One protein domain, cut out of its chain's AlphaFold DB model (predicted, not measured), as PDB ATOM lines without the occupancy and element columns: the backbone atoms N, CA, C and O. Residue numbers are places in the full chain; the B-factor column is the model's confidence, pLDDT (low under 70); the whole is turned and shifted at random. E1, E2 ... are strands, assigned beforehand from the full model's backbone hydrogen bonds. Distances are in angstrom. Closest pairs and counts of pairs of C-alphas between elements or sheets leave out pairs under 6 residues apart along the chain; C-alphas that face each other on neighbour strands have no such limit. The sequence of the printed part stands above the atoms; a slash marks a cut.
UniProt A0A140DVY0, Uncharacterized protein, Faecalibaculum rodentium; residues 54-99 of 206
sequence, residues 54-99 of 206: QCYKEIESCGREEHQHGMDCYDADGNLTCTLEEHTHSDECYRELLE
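Overview. This is residues 54 to 99 of the 206 residues of an uncharacterized protein of Faecalibaculum rodentium (UniProt A0A140DVY0). With little regular structure, this is a long, thin looped rod: E1 and E2 pair as a short ribbon at one end, and residues 61 to 93 run out to the far end and fold back. Of the 46 printed residues, 10 are in the two named strands, E1 then E2, an antiparallel sheet in the order E1 - E2; the class is all strand, with no named helix. The whole is extended, with a radius of gyration of the C-alphas of 16.0 A and spans of 52 by 14 by 13 A.

Along the chain. Find C-alpha 56 at (211.474, 130.958, 128.123); from there E1, residues 56 to 60, runs 13.0 A. E2, residues 94 to 98, runs 13.1 A to C-alpha 98 at (208.115, 129.956, 125.128).

Arrangement. E1 and E2 form a hairpin, antiparallel at 143 degrees. Look at C-alphas 56 and 98, which face each other at 4.6 A. N 57 and O 97, at 2.9 A, and N 97 and O 57, at 2.8 A, are within hydrogen-bond range.

Size, cuts and confidence. The C-alphas of Cys 55 and Asp 77 are the two farthest apart, 52.5 A. The link from E1 to E2 is long, 33 residues. The printed part has no cut; its mean pLDDT is 89.2, and no printed residue is under 70.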
ATOM      1  N   GLN A  54     215.776 128.161 129.895       85.69
ATOM      2  CA  GLN A  54     216.423 128.607 128.653       85.69
ATOM      3  C   GLN A  54     215.469 128.686 127.452       85.69
ATOM      4  O   GLN A  54     215.776 129.370 126.480       85.69
ATOM      5  N   CYS A  55     214.343 127.977 127.506       88.56
ATOM      6  CA  CYS A  55     213.302 127.993 126.482       88.56
ATOM      7  C   CYS A  55     212.319 129.154 126.678       88.56
ATOM      8  O   CYS A  55     211.488 129.391 125.804       88.56
ATOM      9  N   TYR A  56     212.371 129.854 127.814       90.56
ATOM     10  CA  TYR A  56     211.474 130.958 128.123       90.56
ATOM     11  C   TYR A  56     212.215 132.282 128.000       90.56
ATOM     12  O   TYR A  56     213.292 132.484 128.560       90.56
ATOM     13  N   LYS A  57     211.619 133.202 127.248       89.31
ATOM     14  CA  LYS A  57     212.110 134.563 127.103       89.31
ATOM     15  C   LYS A  57     211.099 135.525 127.685       89.31
ATOM     16  O   LYS A  57     209.918 135.481 127.349       89.31
ATOM     17  N   GLU A  58     211.577 136.421 128.530       90.06
ATOM     18  CA  GLU A  58     210.758 137.502 129.046       90.06
ATOM     19  C   GLU A  58     210.485 138.520 127.934       90.06
ATOM     20  O   GLU A  58     211.401 138.994 127.252       90.06
ATOM     21  N   ILE A  59     209.207 138.819 127.721       90.38
ATOM     22  CA  ILE A  59     208.761 139.835 126.777       90.38
ATOM     23  C   ILE A  59     207.857 140.842 127.479       90.38
ATOM     24  O   ILE A  59     207.024 140.492 128.320       90.38
ATOM     25  N   GLU A  60     207.991 142.103 127.085       90.56
ATOM     26  CA  GLU A  60     207.078 143.163 127.495       90.56
ATOM     27  C   GLU A  60     205.709 142.922 126.855       90.56
ATOM     28  O   GLU A  60     205.555 142.857 125.633       90.56
ATOM     29  N   SER A  61     204.702 142.742 127.702       88.19
ATOM     30  CA  SER A  61     203.305 142.542 127.307       88.19
ATOM     31  C   SER A  61     202.452 143.799 127.483       88.19
ATOM     32  O   SER A  61     201.324 143.864 126.992       88.19
ATOM     33  N   CYS A  62     202.998 144.809 128.161       87.75
ATOM     34  CA  CYS A  62     202.376 146.108 128.333       87.75
ATOM     35  C   CYS A  62     202.351 146.887 127.006       87.75
ATOM     36  O   CYS A  62     203.377 147.090 126.370       87.75
ATOM     37  N   GLY A  63     201.171 147.363 126.600       83.31
ATOM     38  CA  GLY A  63     200.996 148.208 125.409       83.31
ATOM     39  C   GLY A  63     201.178 149.712 125.651       83.31
ATOM     40  O   GLY A  63     200.782 150.502 124.795       83.31
ATOM     41  N   ARG A  64     201.684 150.119 126.821       86.88
ATOM     42  CA  ARG A  64     201.933 151.522 127.191       86.88
ATOM     43  C   ARG A  64     203.431 151.758 127.323       86.88
ATOM     44  O   ARG A  64     204.139 150.952 127.925       86.88
ATOM     45  N   GLU A  65     203.887 152.878 126.780       85.12
ATOM     46  CA  GLU A  65     205.275 153.305 126.929       85.12
ATOM     47  C   GLU A  65     205.533 153.766 128.365       85.12
ATOM     48  O   GLU A  65     204.673 154.381 128.996       85.12
ATOM     49  N   GLU A  66     206.712 153.440 128.891       87.44
ATOM     50  CA  GLU A  66     207.162 153.952 130.181       87.44
ATOM     51  C   GLU A  66     207.408 155.465 130.087       87.44
ATOM     52  O   GLU A  66     208.094 155.954 129.185       87.44
ATOM     53  N   HIS A  67     206.828 156.216 131.020       90.00
ATOM     54  CA  HIS A  67     206.876 157.668 131.038       90.00
ATOM     55  C   HIS A  67     206.755 158.217 132.466       90.00
ATOM     56  O   HIS A  67     205.904 157.786 133.238       90.00
ATOM     57  N   GLN A  68     207.579 159.209 132.804       91.12
ATOM     58  CA  GLN A  68     207.488 159.973 134.052       91.12
ATOM     59  C   GLN A  68     207.662 161.463 133.757       91.12
ATOM     60  O   GLN A  68     208.460 161.833 132.887       91.12
ATOM     61  N   HIS A  69     206.943 162.321 134.483       90.19
ATOM     62  CA  HIS A  69     207.028 163.766 134.278       90.19
ATOM     63  C   HIS A  69     208.306 164.348 134.888       90.19
ATOM     64  O   HIS A  69     208.520 164.349 136.101       90.19
ATOM     65  N   GLY A  70     209.163 164.878 134.016       89.12
ATOM     66  CA  GLY A  70     210.327 165.678 134.387       89.12
ATOM     67  C   GLY A  70     209.996 167.166 134.526       89.12
ATOM     68  O   GLY A  70     208.889 167.612 134.236       89.12
ATOM     69  N   MET A  71     210.976 167.975 134.947       86.75
ATOM     70  CA  MET A  71     210.812 169.439 135.057       86.75
ATOM     71  C   MET A  71     210.475 170.111 133.717       86.75
ATOM     72  O   MET A  71     209.847 171.161 133.694       86.75
ATOM     73  N   ASP A  72     210.890 169.502 132.612       89.19
ATOM     74  CA  ASP A  72     210.611 169.907 131.235       89.19
ATOM     75  C   ASP A  72     209.152 169.689 130.808       89.19
ATOM     76  O   ASP A  72     208.706 170.281 129.828       89.19
ATOM     77  N   CYS A  73     208.392 168.887 131.556       91.38
ATOM     78  CA  CYS A  73     206.971 168.654 131.310       91.38
ATOM     79  C   CYS A  73     206.076 169.774 131.867       91.38
ATOM     80  O   CYS A  73     204.873 169.783 131.589       91.38
ATOM     81  N   TYR A  74     206.642 170.714 132.628       91.31
ATOM     82  CA  TYR A  74     205.921 171.810 133.269       91.31
ATOM     83  C   TYR A  74     206.290 173.159 132.644       91.31
ATOM     84  O   TYR A  74     207.453 173.422 132.333       91.31
ATOM     85  N   ASP A  75     205.299 174.030 132.458       91.12
ATOM     86  CA  ASP A  75     205.538 175.408 132.024       91.12
ATOM     87  C   ASP A  75     206.101 176.290 133.159       91.12
ATOM     88  O   ASP A  75     206.259 175.866 134.306       91.12
ATOM     89  N   ALA A  76     206.418 177.550 132.842       89.75
ATOM     90  CA  ALA A  76     206.955 178.510 133.811       89.75
ATOM     91  C   ALA A  76     205.989 178.827 134.972       89.75
ATOM     92  O   ALA A  76     206.431 179.329 136.007       89.75
ATOM     93  N   ASP A  77     204.700 178.529 134.804       90.19
ATOM     94  CA  ASP A  77     203.641 178.735 135.790       90.19
ATOM     95  C   ASP A  77     203.323 177.445 136.584       90.19
ATOM     96  O   ASP A  77     202.508 177.472 137.509       90.19
ATOM     97  N   GLY A  78     203.998 176.329 136.275       86.44
ATOM     98  CA  GLY A  78     203.870 175.039 136.958       86.44
ATOM     99  C   GLY A  78     202.749 174.136 136.436       86.44
ATOM    100  O   GLY A  78     202.420 173.147 137.098       86.44
ATOM    101  N   ASN A  79     202.151 174.432 135.280       90.38
ATOM    102  CA  ASN A  79     201.128 173.575 134.679       90.38
ATOM    103  C   ASN A  79     201.765 172.464 133.845       90.38
ATOM    104  O   ASN A  79     202.725 172.694 133.108       90.38
ATOM    105  N   LEU A  80     201.192 171.261 133.926       90.75
ATOM    106  CA  LEU A  80     201.617 170.132 133.110       90.75
ATOM    107  C   LEU A  80     201.245 170.374 131.639       90.75
ATOM    108  O   LEU A  80     200.074 170.540 131.300       90.75
ATOM    109  N   THR A  81     202.251 170.353 130.772       91.44
ATOM    110  CA  THR A  81     202.108 170.511 129.316       91.44
ATOM    111  C   THR A  81     202.261 169.194 128.555       91.44
ATOM    112  O   THR A  81     201.875 169.110 127.389       91.44
ATOM    113  N   CYS A  82     202.789 168.155 129.210       90.38
ATOM    114  CA  CYS A  82     202.941 166.830 128.622       90.38
ATOM    115  C   CYS A  82     201.579 166.149 128.420       90.38
ATOM    116  O   CYS A  82     200.743 166.120 129.321       90.38
ATOM    117  N   THR A  83     201.364 165.576 127.236       88.19
ATOM    118  CA  THR A  83     200.133 164.851 126.878       88.19
ATOM    119  C   THR A  83     200.225 163.342 127.108       88.19
ATOM    120  O   THR A  83     199.249 162.639 126.863       88.19
ATOM    121  N   LEU A  84     201.395 162.836 127.511       88.88
ATOM    122  CA  LEU A  84     201.622 161.419 127.798       88.88
ATOM    123  C   LEU A  84     201.258 161.108 129.254       88.88
ATOM    124  O   LEU A  84     201.574 161.880 130.165       88.88
ATOM    125  N   GLU A  85     200.593 159.973 129.462       88.19
ATOM    126  CA  GLU A  85     200.271 159.472 130.800       88.19
ATOM    127  C   GLU A  85     201.518 158.906 131.478       88.19
ATOM    128  O   GLU A  85     202.317 158.224 130.839       88.19
ATOM    129  N   GLU A  86     201.674 159.160 132.779       88.50
ATOM    130  CA  GLU A  86     202.742 158.535 133.557       88.50
ATOM    131  C   GLU A  86     202.497 157.033 133.704       88.50
ATOM    132  O   GLU A  86     201.404 156.578 134.062       88.50
ATOM    133  N   HIS A  87     203.537 156.254 133.441       89.50
ATOM    134  CA  HIS A  87     203.494 154.806 133.486       89.50
ATOM    135  C   HIS A  87     204.886 154.249 133.761       89.50
ATOM    136  O   HIS A  87     205.864 154.702 133.184       89.50
ATOM    137  N   THR A  88     204.972 153.232 134.611       89.75
ATOM    138  CA  THR A  88     206.204 152.489 134.887       89.75
ATOM    139  C   THR A  88     205.918 151.010 134.776       89.75
ATOM    140  O   THR A  88     204.852 150.560 135.219       89.75
ATOM    141  N   HIS A  89     206.857 150.250 134.220       88.75
ATOM    142  CA  HIS A  89     206.700 148.803 134.145       88.75
ATOM    143  C   HIS A  89     206.847 148.188 135.539       88.75
ATOM    144  O   HIS A  89     207.761 148.498 136.300       88.75
ATOM    145  N   SER A  90     205.888 147.339 135.886       89.00
ATOM    146  CA  SER A  90     205.956 146.426 137.026       89.00
ATOM    147  C   SER A  90     206.178 145.006 136.512       89.00
ATOM    148  O   SER A  90     206.006 144.755 135.322       89.00
ATOM    149  N   ASP A  91     206.475 144.055 137.398       88.75
ATOM    150  CA  ASP A  91     206.619 142.637 137.027       88.75
ATOM    151  C   ASP A  91     205.388 142.099 136.263       88.75
ATOM    152  O   ASP A  91     205.510 141.249 135.389       88.75
ATOM    153  N   GLU A  92     204.193 142.653 136.509       87.38
ATOM    154  CA  GLU A  92     202.952 142.309 135.790       87.38
ATOM    155  C   GLU A  92     202.956 142.720 134.305       87.38
ATOM    156  O   GLU A  92     202.119 142.262 133.527       87.38
ATOM    157  N   CYS A  93     203.864 143.612 133.907       90.75
ATOM    158  CA  CYS A  93     204.022 144.065 132.527       90.75
ATOM    159  C   CYS A  93     204.831 143.075 131.685       90.75
ATOM    160  O   CYS A  93     204.760 143.135 130.453       90.75
ATOM    161  N   TYR A  94     205.544 142.147 132.320       90.62
ATOM    162  CA  TYR A  94     206.357 141.141 131.659       90.62
ATOM    163  C   TYR A  94     205.652 139.786 131.666       90.62
ATOM    164  O   TYR A  94     204.946 139.417 132.604       90.62
ATOM    165  N   ARG A  95     205.816 139.033 130.579       90.44
ATOM    166  CA  ARG A  95     205.368 137.640 130.508       90.44
ATOM    167  C   ARG A  95     206.425 136.788 129.843       90.44
ATOM    168  O   ARG A  95     207.141 137.246 128.956       90.44
ATOM    169  N   GLU A  96     206.450 135.520 130.205       91.38
ATOM    170  CA  GLU A  96     207.300 134.548 129.539       91.38
ATOM    171  C   GLU A  96     206.659 134.107 128.221       91.38
ATOM    172  O   GLU A  96     205.477 133.746 128.145       91.38
ATOM    173  N   LEU A  97     207.449 134.160 127.156       90.62
ATOM    174  CA  LEU A  97     207.147 133.553 125.874       90.62
ATOM    175  C   LEU A  97     208.032 132.321 125.714       90.62
ATOM    176  O   LEU A  97     209.253 132.411 125.806       90.62
ATOM    177  N   LEU A  98     207.403 131.176 125.468       89.38
ATOM    178  CA  LEU A  98     208.115 129.956 125.128       89.38
ATOM    179  C   LEU A  98     208.651 130.065 123.691       89.38
ATOM    180  O   LEU A  98     207.873 130.097 122.738       89.38
ATOM    181  N   GLU A  99     209.972 130.095 123.548       87.94
ATOM    182  CA  GLU A  99     210.705 130.015 122.284       87.94
ATOM    183  C   GLU A  99     211.579 128.751 122.313       87.94
ATOM    184  O   GLU A  99     212.751 128.783 122.685       87.94
TER     185      GLU A  99